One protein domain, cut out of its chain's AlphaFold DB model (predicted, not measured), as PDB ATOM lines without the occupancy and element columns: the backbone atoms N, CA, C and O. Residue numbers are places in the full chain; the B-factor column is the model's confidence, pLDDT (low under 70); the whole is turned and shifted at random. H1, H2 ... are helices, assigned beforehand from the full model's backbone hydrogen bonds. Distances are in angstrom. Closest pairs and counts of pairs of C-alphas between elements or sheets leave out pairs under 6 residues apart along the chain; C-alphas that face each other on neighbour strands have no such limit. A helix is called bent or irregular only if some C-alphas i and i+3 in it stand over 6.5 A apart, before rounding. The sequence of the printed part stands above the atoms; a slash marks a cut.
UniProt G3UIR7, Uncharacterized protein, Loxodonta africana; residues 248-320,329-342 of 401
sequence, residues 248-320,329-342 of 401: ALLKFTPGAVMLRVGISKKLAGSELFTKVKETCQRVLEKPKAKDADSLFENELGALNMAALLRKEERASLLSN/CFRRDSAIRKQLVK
ATOM      1  N   ALA A 248     -50.709  34.469  93.454       79.25
ATOM      2  CA  ALA A 248     -50.137  34.824  94.755       79.25
ATOM      3  C   ALA A 248     -49.952  33.595  95.671       79.25
ATOM      4  O   ALA A 248     -48.917  33.482  96.325       79.25
ATOM      5  N   LEU A 249     -50.902  32.653  95.659       81.50
ATOM      6  CA  LEU A 249     -50.888  31.431  96.472       81.50
ATOM      7  C   LEU A 249     -49.780  30.465  96.038       81.50
ATOM      8  O   LEU A 249     -49.192  29.806  96.888       81.50
ATOM      9  N   LEU A 250     -49.405  30.458  94.751       81.12
ATOM     10  CA  LEU A 250     -48.277  29.660  94.241       81.12
ATOM     11  C   LEU A 250     -46.941  29.977  94.940       81.12
ATOM     12  O   LEU A 250     -46.074  29.114  95.028       81.12
ATOM     13  N   LYS A 251     -46.776  31.186  95.504       82.81
ATOM     14  CA  LYS A 251     -45.600  31.531  96.324       82.81
ATOM     15  C   LYS A 251     -45.550  30.751  97.645       82.81
ATOM     16  O   LYS A 251     -44.472  30.625  98.223       82.81
ATOM     17  N   PHE A 252     -46.697  30.283  98.136       86.50
ATOM     18  CA  PHE A 252     -46.877  29.570  99.404       86.50
ATOM     19  C   PHE A 252     -47.050  28.051  99.227       86.50
ATOM     20  O   PHE A 252     -47.175  27.335 100.217       86.50
ATOM     21  N   THR A 253     -46.984  27.543  97.990       88.50
ATOM     22  CA  THR A 253     -46.779  26.117  97.692       88.50
ATOM     23  C   THR A 253     -45.609  25.563  98.521       88.50
ATOM     24  O   THR A 253     -44.563  26.218  98.548       88.50
ATOM     25  N   PRO A 254     -45.705  24.366  99.139       88.94
ATOM     26  CA  PRO A 254     -44.664  23.833 100.024       88.94
ATOM     27  C   PRO A 254     -43.247  23.904  99.444       88.94
ATOM     28  O   PRO A 254     -42.359  24.461 100.087       88.94
ATOM     29  N   GLY A 255     -43.042  23.469  98.194       87.94
ATOM     30  CA  GLY A 255     -41.740  23.570  97.522       87.94
ATOM     31  C   GLY A 255     -41.220  25.010  97.418       87.94
ATOM     32  O   GLY A 255     -40.077  25.283  97.780       87.94
ATOM     33  N   ALA A 256     -42.077  25.960  97.030       87.88
ATOM     34  CA  ALA A 256     -41.731  27.380  96.928       87.88
ATOM     35  C   ALA A 256     -41.407  28.017  98.294       87.88
ATOM     36  O   ALA A 256     -40.621  28.964  98.359       87.88
ATOM     37  N   VAL A 257     -41.963  27.493  99.393       89.62
ATOM     38  CA  VAL A 257     -41.574  27.874 100.761       89.62
ATOM     39  C   VAL A 257     -40.221  27.260 101.130       89.62
ATOM     40  O   VAL A 257     -39.325  27.999 101.533       89.62
ATOM     41  N   MET A 258     -40.026  25.953 100.922       89.12
ATOM     42  CA  MET A 258     -38.770  25.241 101.223       89.12
ATOM     43  C   MET A 258     -37.554  25.848 100.496       89.12
ATOM     44  O   MET A 258     -36.487  26.034 101.086       89.12
ATOM     45  N   LEU A 259     -37.728  26.244  99.233       86.31
ATOM     46  CA  LEU A 259     -36.707  26.937  98.440       86.31
ATOM     47  C   LEU A 259     -36.391  28.335  98.979       86.31
ATOM     48  O   LEU A 259     -35.228  28.740  98.988       86.31
ATOM     49  N   ARG A 260     -37.405  29.066  99.460       86.56
ATOM     50  CA  ARG A 260     -37.241  30.409 100.042       86.56
ATOM     51  C   ARG A 260     -36.559  30.368 101.412       86.56
ATOM     52  O   ARG A 260     -35.769  31.256 101.711       86.56
ATOM     53  N   VAL A 261     -36.821  29.319 102.198       89.19
ATOM     54  CA  VAL A 261     -36.087  28.976 103.431       89.19
ATOM     55  C   VAL A 261     -34.619  28.634 103.129       89.19
ATOM     56  O   VAL A 261     -33.749  28.875 103.960       89.19
ATOM     57  N   GLY A 262     -34.320  28.146 101.919       87.94
ATOM     58  CA  GLY A 262     -32.954  27.936 101.429       87.94
ATOM     59  C   GLY A 262     -32.527  26.475 101.294       87.94
ATOM     60  O   GLY A 262     -31.334  26.217 101.102       87.94
ATOM     61  N   ILE A 263     -33.456  25.514 101.362       89.25
ATOM     62  CA  ILE A 263     -33.132  24.089 101.198       89.25
ATOM     63  C   ILE A 263     -32.448  23.866  99.844       89.25
ATOM     64  O   ILE A 263     -32.933  24.284  98.797       89.25
ATOM     65  N   SER A 264     -31.268  23.252  99.900       89.75
ATOM     66  CA  SER A 264     -30.320  23.152  98.792       89.75
ATOM     67  C   SER A 264     -29.917  21.698  98.603       89.75
ATOM     68  O   SER A 264     -29.386  21.099  99.537       89.75
ATOM     69  N   LYS A 265     -30.091  21.145  97.400       89.88
ATOM     70  CA  LYS A 265     -29.648  19.786  97.037       89.88
ATOM     71  C   LYS A 265     -28.170  19.552  97.381       89.88
ATOM     72  O   LYS A 265     -27.821  18.507  97.920       89.88
ATOM     73  N   LYS A 266     -27.324  20.562  97.143       88.00
ATOM     74  CA  LYS A 266     -25.879  20.545  97.440       88.00
ATOM     75  C   LYS A 266     -25.509  20.575  98.932       88.00
ATOM     76  O   LYS A 266     -24.369  20.261  99.247       88.00
ATOM     77  N   LEU A 267     -26.424  20.954  99.831       88.69
ATOM     78  CA  LEU A 267     -26.154  21.066 101.278       88.69
ATOM     79  C   LEU A 267     -26.939  20.045 102.115       88.69
ATOM     80  O   LEU A 267     -26.447  19.590 103.138       88.69
ATOM     81  N   ALA A 268     -28.145  19.676 101.678       89.00
ATOM     82  CA  ALA A 268     -28.978  18.657 102.318       89.00
ATOM     83  C   ALA A 268     -28.626  17.222 101.878       89.00
ATOM     84  O   ALA A 268     -29.045  16.265 102.523       89.00
ATOM     85  N   GLY A 269     -27.890  17.064 100.773       89.81
ATOM     86  CA  GLY A 269     -27.643  15.769 100.141       89.81
ATOM     87  C   GLY A 269     -28.817  15.288  99.282       89.81
ATOM     88  O   GLY A 269     -29.958  15.737  99.416       89.81
ATOM     89  N   SER A 270     -28.530  14.357  98.372       89.38
ATOM     90  CA  SER A 270     -29.495  13.819  97.405       89.38
ATOM     91  C   SER A 270     -30.682  13.123  98.076       89.38
ATOM     92  O   SER A 270     -31.825  13.352  97.678       89.38
ATOM     93  N   GLU A 271     -30.442  12.318  99.113       92.00
ATOM     94  CA  GLU A 271     -31.480  11.528  99.785       92.00
ATOM     95  C   GLU A 271     -32.525  12.397 100.490       92.00
ATOM     96  O   GLU A 271     -33.726  12.242 100.264       92.00
ATOM     97  N   LEU A 272     -32.076  13.333 101.333       91.69
ATOM     98  CA  LEU A 272     -32.967  14.231 102.063       91.69
ATOM     99  C   LEU A 272     -33.689  15.180 101.102       91.69
ATOM    100  O   LEU A 272     -34.890  15.388 101.243       91.69
ATOM    101  N   PHE A 273     -32.997  15.694 100.080       91.31
ATOM    102  CA  PHE A 273     -33.622  16.523  99.049       91.31
ATOM    103  C   PHE A 273     -34.695  15.757  98.256       91.31
ATOM    104  O   PHE A 273     -35.748  16.316  97.960       91.31
ATOM    105  N   THR A 274     -34.482  14.466  97.979       91.25
ATOM    106  CA  THR A 274     -35.488  13.607  97.328       91.25
ATOM    107  C   THR A 274     -36.710  13.417  98.222       91.25
ATOM    108  O   THR A 274     -37.828  13.648  97.769       91.25
ATOM    109  N   LYS A 275     -36.509  13.114  99.513       92.81
ATOM    110  CA  LYS A 275     -37.594  13.014 100.509       92.81
ATOM    111  C   LYS A 275     -38.375  14.335 100.639       92.81
ATOM    112  O   LYS A 275     -39.604  14.318 100.724       92.81
ATOM    113  N   VAL A 276     -37.697  15.488 100.594       90.94
ATOM    114  CA  VAL A 276     -38.333  16.823 100.602       90.94
ATOM    115  C   VAL A 276     -39.125  17.086  99.317       90.94
ATOM    116  O   VAL A 276     -40.254  17.570  99.396       90.94
ATOM    117  N   LYS A 277     -38.594  16.741  98.136       88.94
ATOM    118  CA  LYS A 277     -39.330  16.876  96.868       88.94
ATOM    119  C   LYS A 277     -40.585  15.997  96.857       88.94
ATOM    120  O   LYS A 277     -41.667  16.486  96.547       88.94
ATOM    121  N   GLU A 278     -40.451  14.734  97.251       90.69
ATOM    122  CA  GLU A 278     -41.538  13.751  97.295       90.69
ATOM    123  C   GLU A 278     -42.651  14.166  98.276       90.69
ATOM    124  O   GLU A 278     -43.831  14.133  97.934       90.69
ATOM    125  N   THR A 279     -42.296  14.640  99.476       91.25
ATOM    126  CA  THR A 279     -43.276  15.168 100.446       91.25
ATOM    127  C   THR A 279     -43.947  16.454  99.964       91.25
ATOM    128  O   THR A 279     -45.164  16.580 100.099       91.25
ATOM    129  N   CYS A 280     -43.214  17.373  99.324       89.56
ATOM    130  CA  CYS A 280     -43.816  18.545  98.678       89.56
ATOM    131  C   CYS A 280     -44.791  18.151  97.555       89.56
ATOM    132  O   CYS A 280     -45.827  18.796  97.401       89.56
ATOM    133  N   GLN A 281     -44.483  17.095  96.797       86.44
ATOM    134  CA  GLN A 281     -45.336  16.567  95.734       86.44
ATOM    135  C   GLN A 281     -46.577  15.850  96.292       86.44
ATOM    136  O   GLN A 281     -47.667  16.046  95.766       86.44
ATOM    137  N   ARG A 282     -46.453  15.097  97.395       87.50
ATOM    138  CA  ARG A 282     -47.592  14.451  98.079       87.50
ATOM    139  C   ARG A 282     -48.592  15.443  98.679       87.50
ATOM    140  O   ARG A 282     -49.777  15.145  98.706       87.50
ATOM    141  N   VAL A 283     -48.143  16.619  99.127       86.06
ATOM    142  CA  VAL A 283     -49.028  17.698  99.621       86.06
ATOM    143  C   VAL A 283     -49.676  18.495  98.466       86.06
ATOM    144  O   VAL A 283     -50.641  19.230  98.669       86.06
ATOM    145  N   LEU A 284     -49.191  18.339  97.230       79.69
ATOM    146  CA  LEU A 284     -49.753  18.957  96.027       79.69
ATOM    147  C   LEU A 284     -50.827  18.061  95.380       79.69
ATOM    148  O   LEU A 284     -50.624  17.493  94.313       79.69
ATOM    149  N   GLU A 285     -52.019  18.000  95.980       65.88
ATOM    150  CA  GLU A 285     -53.161  17.184  95.505       65.88
ATOM    151  C   GLU A 285     -53.749  17.574  94.121       65.88
ATOM    152  O   GLU A 285     -54.837  17.131  93.752       65.88
ATOM    153  N   LYS A 286     -53.094  18.445  93.336       61.62
ATOM    154  CA  LYS A 286     -53.622  18.960  92.059       61.62
ATOM    155  C   LYS A 286     -52.555  18.984  90.958       61.62
ATOM    156  O   LYS A 286     -51.413  19.348  91.229       61.62
ATOM    157  N   PRO A 287     -52.917  18.697  89.689       52.72
ATOM    158  CA  PRO A 287     -51.969  18.433  88.600       52.72
ATOM    159  C   PRO A 287     -51.225  19.663  88.031       52.72
ATOM    160  O   PRO A 287     -50.764  19.622  86.892       52.72
ATOM    161  N   LYS A 288     -50.989  20.726  88.819       56.53
ATOM    162  CA  LYS A 288     -49.977  21.765  88.509       56.53
ATOM    163  C   LYS A 288     -48.539  21.258  88.781       56.53
ATOM    164  O   LYS A 288     -47.667  21.995  89.227       56.53
ATOM    165  N   ALA A 289     -48.285  19.973  88.515       52.53
ATOM    166  CA  ALA A 289     -47.013  19.304  88.794       52.53
ATOM    167  C   ALA A 289     -45.855  19.832  87.927       52.53
ATOM    168  O   ALA A 289     -44.724  19.872  88.398       52.53
ATOM    169  N   LYS A 290     -46.144  20.313  86.706       55.97
ATOM    170  CA  LYS A 290     -45.141  20.922  85.810       55.97
ATOM    171  C   LYS A 290     -44.388  22.077  86.479       55.97
ATOM    172  O   LYS A 290     -43.166  22.139  86.399       55.97
ATOM    173  N   ASP A 291     -45.112  22.935  87.195       58.97
ATOM    174  CA  ASP A 291     -44.535  24.063  87.930       58.97
ATOM    175  C   ASP A 291     -43.702  23.561  89.129       58.97
ATOM    176  O   ASP A 291     -42.655  24.114  89.455       58.97
ATOM    177  N   ALA A 292     -44.151  22.479  89.777       60.12
ATOM    178  CA  ALA A 292     -43.513  21.902  90.961       60.12
ATOM    179  C   ALA A 292     -42.196  21.162  90.671       60.12
ATOM    180  O   ALA A 292     -41.323  21.122  91.539       60.12
ATOM    181  N   ASP A 293     -42.029  20.607  89.468       63.31
ATOM    182  CA  ASP A 293     -40.741  20.080  89.012       63.31
ATOM    183  C   ASP A 293     -39.741  21.208  88.720       63.31
ATOM    184  O   ASP A 293     -38.594  21.122  89.167       63.31
ATOM    185  N   SER A 294     -40.191  22.287  88.063       72.31
ATOM    186  CA  SER A 294     -39.364  23.460  87.732       72.31
ATOM    187  C   SER A 294     -38.852  24.203  88.974       72.31
ATOM    188  O   SER A 294     -37.692  24.609  89.033       72.31
ATOM    189  N   LEU A 295     -39.668  24.285  90.036       73.62
ATOM    190  CA  LEU A 295     -39.265  24.872  91.323       73.62
ATOM    191  C   LEU A 295     -37.908  24.340  91.837       73.62
ATOM    192  O   LEU A 295     -37.130  25.103  92.407       73.62
ATOM    193  N   PHE A 296     -37.600  23.056  91.634       80.19
ATOM    194  CA  PHE A 296     -36.386  22.415  92.154       80.19
ATOM    195  C   PHE A 296     -35.223  22.317  91.140       80.19
ATOM    196  O   PHE A 296     -34.301  21.528  91.356       80.19
ATOM    197  N   GLU A 297     -35.227  23.116  90.066       80.75
ATOM    198  CA  GLU A 297     -34.123  23.187  89.089       80.75
ATOM    199  C   GLU A 297     -32.790  23.640  89.714       80.75
ATOM    200  O   GLU A 297     -31.729  23.090  89.405       80.75
ATOM    201  N   ASN A 298     -32.812  24.628  90.616       83.06
ATOM    202  CA  ASN A 298     -31.592  25.147  91.233       83.06
ATOM    203  C   ASN A 298     -31.078  24.238  92.365       83.06
ATOM    204  O   ASN A 298     -31.752  23.991  93.364       83.06
ATOM    205  N   GLU A 299     -29.811  23.824  92.274       84.44
ATOM    206  CA  GLU A 299     -29.159  22.980  93.292       84.44
ATOM    207  C   GLU A 299     -28.929  23.672  94.650       84.44
ATOM    208  O   GLU A 299     -28.636  23.006  95.651       84.44
ATOM    209  N   LEU A 300     -29.050  25.002  94.680       85.56
ATOM    210  CA  LEU A 300     -29.027  25.848  95.869       85.56
ATOM    211  C   LEU A 300     -30.376  26.563  96.000       85.56
ATOM    212  O   LEU A 300     -30.819  27.219  95.059       85.56
ATOM    213  N   GLY A 301     -30.990  26.483  97.180       86.88
ATOM    214  CA  GLY A 301     -32.207  27.225  97.501       86.88
ATOM    215  C   GLY A 301     -31.968  28.738  97.493       86.88
ATOM    216  O   GLY A 301     -30.846  29.205  97.705       86.88
ATOM    217  N   ALA A 302     -33.028  29.514  97.276       86.88
ATOM    218  CA  ALA A 302     -32.962  30.936  96.932       86.88
ATOM    219  C   ALA A 302     -32.155  31.793  97.929       86.88
ATOM    220  O   ALA A 302     -31.399  32.671  97.513       86.88
ATOM    221  N   LEU A 303     -32.256  31.511  99.235       86.75
ATOM    222  CA  LEU A 303     -31.481  32.197 100.277       86.75
ATOM    223  C   LEU A 303     -29.965  31.998 100.097       86.75
ATOM    224  O   LEU A 303     -29.202  32.964 100.178       86.75
ATOM    225  N   ASN A 304     -29.545  30.762  99.814       88.94
ATOM    226  CA  ASN A 304     -28.144  30.392  99.615       88.94
ATOM    227  C   ASN A 304     -27.621  30.851  98.249       88.94
ATOM    228  O   ASN A 304     -26.505  31.357  98.170       88.94
ATOM    229  N   MET A 305     -28.442  30.770  97.196       89.62
ATOM    230  CA  MET A 305     -28.097  31.316  95.879       89.62
ATOM    231  C   MET A 305     -27.864  32.832  95.951       89.62
ATOM    232  O   MET A 305     -26.832  33.323  95.507       89.62
ATOM    233  N   ALA A 306     -28.762  33.584  96.595       88.25
ATOM    234  CA  ALA A 306     -28.589  35.027  96.748       88.25
ATOM    235  C   ALA A 306     -27.405  35.400  97.665       88.25
ATOM    236  O   ALA A 306     -26.876  36.503  97.544       88.25
ATOM    237  N   ALA A 307     -26.979  34.517  98.579       87.94
ATOM    238  CA  ALA A 307     -25.749  34.700  99.351       87.94
ATOM    239  C   ALA A 307     -24.487  34.454  98.503       87.94
ATOM    240  O   ALA A 307     -23.525  35.211  98.623       87.94
ATOM    241  N   LEU A 308     -24.510  33.454  97.615       88.00
ATOM    242  CA  LEU A 308     -23.441  33.198  96.646       88.00
ATOM    243  C   LEU A 308     -23.280  34.392  95.696       88.00
ATOM    244  O   LEU A 308     -22.185  34.942  95.613       88.00
ATOM    245  N   LEU A 309     -24.373  34.855  95.080       88.56
ATOM    246  CA  LEU A 309     -24.364  36.015  94.178       88.56
ATOM    247  C   LEU A 309     -23.825  37.276  94.869       88.56
ATOM    248  O   LEU A 309     -22.948  37.936  94.325       88.56
ATOM    249  N   ARG A 310     -24.240  37.571  96.111       86.94
ATOM    250  CA  ARG A 310     -23.684  38.698  96.889       86.94
ATOM    251  C   ARG A 310     -22.175  38.576  97.138       86.94
ATOM    252  O   ARG A 310     -21.474  39.585  97.095       86.94
ATOM    253  N   LYS A 311     -21.660  37.364  97.370       87.94
ATOM    254  CA  LYS A 311     -20.216  37.107  97.523       87.94
ATOM    255  C   LYS A 311     -19.462  37.278  96.197       87.94
ATOM    256  O   LYS A 311     -18.361  37.825  96.190       87.94
ATOM    257  N   GLU A 312     -20.047  36.833  95.089       89.25
ATOM    258  CA  GLU A 312     -19.494  36.964  93.737       89.25
ATOM    259  C   GLU A 312     -19.473  38.426  93.264       89.25
ATOM    260  O   GLU A 312     -18.422  38.926  92.860       89.25
ATOM    261  N   GLU A 313     -20.582  39.154  93.426       87.50
ATOM    262  CA  GLU A 313     -20.655  40.611  93.266       87.50
ATOM    263  C   GLU A 313     -19.553  41.303  94.075       87.50
ATOM    264  O   GLU A 313     -18.794  42.103  93.534       87.50
ATOM    265  N   ARG A 314     -19.415  40.967  95.365       86.69
ATOM    266  CA  ARG A 314     -18.415  41.571  96.254       86.69
ATOM    267  C   ARG A 314     -16.979  41.326  95.786       86.69
ATOM    268  O   ARG A 314     -16.157  42.237  95.882       86.69
ATOM    269  N   ALA A 315     -16.675  40.129  95.286       86.69
ATOM    270  CA  ALA A 315     -15.369  39.809  94.717       86.69
ATOM    271  C   ALA A 315     -15.121  40.550  93.390       86.69
ATOM    272  O   ALA A 315     -14.025  41.071  93.164       86.69
ATOM    273  N   SER A 316     -16.142  40.662  92.531       87.94
ATOM    274  CA  SER A 316     -16.002  41.275  91.205       87.94
ATOM    275  C   SER A 316     -15.730  42.786  91.236       87.94
ATOM    276  O   SER A 316     -15.115  43.318  90.307       87.94
ATOM    277  N   LEU A 317     -16.084  43.469  92.338       87.25
ATOM    278  CA  LEU A 317     -15.754  44.883  92.590       87.25
ATOM    279  C   LEU A 317     -14.254  45.194  92.491       87.25
ATOM    280  O   LEU A 317     -13.899  46.334  92.189       87.25
ATOM    281  N   LEU A 318     -13.390  44.212  92.775       84.69
ATOM    282  CA  LEU A 318     -11.933  44.372  92.807       84.69
ATOM    283  C   LEU A 318     -11.201  43.612  91.692       84.69
ATOM    284  O   LEU A 318     -10.048  43.938  91.419       84.69
ATOM    285  N   SER A 319     -11.837  42.656  91.006       85.50
ATOM    286  CA  SER A 319     -11.234  42.019  89.822       85.50
ATOM    287  C   SER A 319     -11.308  42.922  88.584       85.50
ATOM    288  O   SER A 319     -10.333  43.064  87.852       85.50
ATOM    289  N   ASN A 320     -12.438  43.605  88.377       79.12
ATOM    290  CA  ASN A 320     -12.728  44.351  87.150       79.12
ATOM    291  C   ASN A 320     -12.379  45.851  87.242       79.12
ATOM    292  O   ASN A 320     -13.121  46.723  86.778       79.12
ATOM    293  N   CYS A 329      -9.992  56.788  90.708       90.94
ATOM    294  CA  CYS A 329     -10.494  58.137  90.954       90.94
ATOM    295  C   CYS A 329     -11.490  58.138  92.130       90.94
ATOM    296  O   CYS A 329     -12.280  57.200  92.275       90.94
ATOM    297  N   PHE A 330     -11.509  59.214  92.928       90.81
ATOM    298  CA  PHE A 330     -12.310  59.314  94.161       90.81
ATOM    299  C   PHE A 330     -13.782  58.893  93.991       90.81
ATOM    300  O   PHE A 330     -14.344  58.248  94.871       90.81
ATOM    301  N   ARG A 331     -14.412  59.190  92.843       91.94
ATOM    302  CA  ARG A 331     -15.798  58.772  92.554       91.94
ATOM    303  C   ARG A 331     -15.956  57.246  92.507       91.94
ATOM    304  O   ARG A 331     -16.900  56.725  93.094       91.94
ATOM    305  N   ARG A 332     -15.044  56.536  91.832       90.81
ATOM    306  CA  ARG A 332     -15.072  55.068  91.683       90.81
ATOM    307  C   ARG A 332     -14.613  54.366  92.959       90.81
ATOM    308  O   ARG A 332     -15.256  53.425  93.406       90.81
ATOM    309  N   ASP A 333     -13.557  54.889  93.564       90.94
ATOM    310  CA  ASP A 333     -13.000  54.476  94.852       90.94
ATOM    311  C   ASP A 333     -14.041  54.566  95.993       90.94
ATOM    312  O   ASP A 333     -14.333  53.585  96.681       90.94
ATOM    313  N   SER A 334     -14.714  55.715  96.119       90.69
ATOM    314  CA  SER A 334     -15.814  55.930  97.069       90.69
ATOM    315  C   SER A 334     -17.028  55.040  96.776       90.69
ATOM    316  O   SER A 334     -17.637  54.520  97.708       90.69
ATOM    317  N   ALA A 335     -17.369  54.798  95.502       89.44
ATOM    318  CA  ALA A 335     -18.445  53.872  95.137       89.44
ATOM    319  C   ALA A 335     -18.132  52.419  95.542       89.44
ATOM    320  O   ALA A 335     -18.982  51.759  96.142       89.44
ATOM    321  N   ILE A 336     -16.904  51.946  95.295       89.44
ATOM    322  CA  ILE A 336     -16.446  50.612  95.707       89.44
ATOM    323  C   ILE A 336     -16.449  50.495  97.236       89.44
ATOM    324  O   ILE A 336     -17.040  49.551  97.758       89.44
ATOM    325  N   ARG A 337     -15.919  51.484  97.979       88.50
ATOM    326  CA  ARG A 337     -16.033  51.505  99.452       88.50
ATOM    327  C   ARG A 337     -17.489  51.454  99.923       88.50
ATOM    328  O   ARG A 337     -17.811  50.633 100.776       88.50
ATOM    329  N   LYS A 338     -18.389  52.264  99.352       87.31
ATOM    330  CA  LYS A 338     -19.821  52.267  99.714       87.31
ATOM    331  C   LYS A 338     -20.507  50.924  99.445       87.31
ATOM    332  O   LYS A 338     -21.375  50.536 100.223       87.31
ATOM    333  N   GLN A 339     -20.123  50.200  98.392       85.81
ATOM    334  CA  GLN A 339     -20.644  48.856  98.129       85.81
ATOM    335  C   GLN A 339     -20.032  47.811  99.081       85.81
ATOM    336  O   GLN A 339     -20.764  46.975  99.600       85.81
ATOM    337  N   LEU A 340     -18.735  47.898  99.402       84.12
ATOM    338  CA  LEU A 340     -18.062  47.010 100.365       84.12
ATOM    339  C   LEU A 340     -18.522  47.216 101.825       84.12
ATOM    340  O   LEU A 340     -18.447  46.280 102.622       84.12
ATOM    341  N   VAL A 341     -19.017  48.405 102.185       82.56
ATOM    342  CA  VAL A 341     -19.604  48.713 103.509       82.56
ATOM    343  C   VAL A 341     -21.010  48.106 103.687       82.56
ATOM    344  O   VAL A 341     -21.476  47.915 104.816       82.56
ATOM    345  N   LYS A 342     -21.679  47.708 102.597       77.12
ATOM    346  CA  LYS A 342     -22.855  46.830 102.677       77.12
ATOM    347  C   LYS A 342     -22.395  45.430 103.096       77.12
ATOM    348  O   LYS A 342     -21.393  44.913 102.598       77.12
TER     349      LYS A 342
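What this domain is: This is residues 248 to 320 and 329 to 342 of the 401 residues of an uncharacterized protein of Loxodonta africana (UniProt G3UIR7). One long helix, H6, runs out as an arm from a loose head of five shorter helices, H1 to H5, and H7 comes back slantwise past its far end. In the head H2 sits in the middle, with H4 on one side and H5, H1 and H3 near H2 or H4, and H6 starts by the end of H2. The printed part has 87 residues with seven named helices, H1 to H7 along the chain, and no named strand, and its class is all helix. It is only just extended, close to loose, with a radius of gyration of the C-alphas of 18.1 A and spans of 59 by 30 by 18 A.

Where its parts are: Find C-alpha 302 at (-32.962, 30.936, 96.932); from there H6, residues 302 to 319, runs 25.4 A to C-alpha 319 at (-11.234, 42.019, 89.822). H6 is neither bent nor irregular, but only just: C-alphas 315 and 318 are 6.0 A apart. Past the cut, H7, residues 330 to 340, runs 14.9 A and ends at C-alpha 340, (-18.062, 47.010, 100.365). In the head, look for H1 at residues 249 to 252, H2 at 254 to 261 with 10.6 A, H3 at 265 to 268, H4 at 270 to 282 with 18.1 A, and H5 at 289 to 294.

How they stand to each other: Start at H6, whose residues 302 to 303 alone touch H2; the closest C-alphas are those of Arg 260 and Ala 302, 5.3 A apart. The two run the same way at a steep tilt of 36 degrees, only just past shallow. Residues 314 to 317 of H6 alone only just touch H7, with 3 pairs of C-alphas within 8 A, the closest those of Leu 317 and Ile 336 at 6.6 A, at a shallow tilt of 28 degrees, opposite ways. Residues 277 to 280 of H4 alone only just touch H2, with 3 pairs of C-alphas within 8 A, the closest those of Pro 254 and Cys 280 at 5.5 A, at a steep tilt of 45 degrees, opposite ways. The helix packing is mostly crossed, but only just. H5 is close to H2 but not clearly touching, with the C-alphas of Gly 255 and Ala 292 closest at 7.0 A. H1 is likewise close to H2, through Lys 251 and Val 257, C-alphas 7.0 A apart, and H3 is close to H4, through Lys 265 and Phe 273, C-alphas 5.5 A apart. H4 and H6 are apart. Every O i to N i+4 pair is within hydrogen-bond range in H2, H4, H5 and H7, and 13 of 14 are in H6; H1 and H3 are too short for such a pair.

The domain as a whole: The two C-alphas farthest apart, those of Glu 285 and Cys 329, are 59.3 A apart. Residues 321 to 328 are not printed, and C-alphas 320 and 329 are 14.5 A apart across this cut. Residues 329 to 334, of which 330 to 334 belong to H7, stand free. Of the links that are printed whole, none is long. The model's mean pLDDT over the printed part is 84.1, and residues 285 to 293 are under 70.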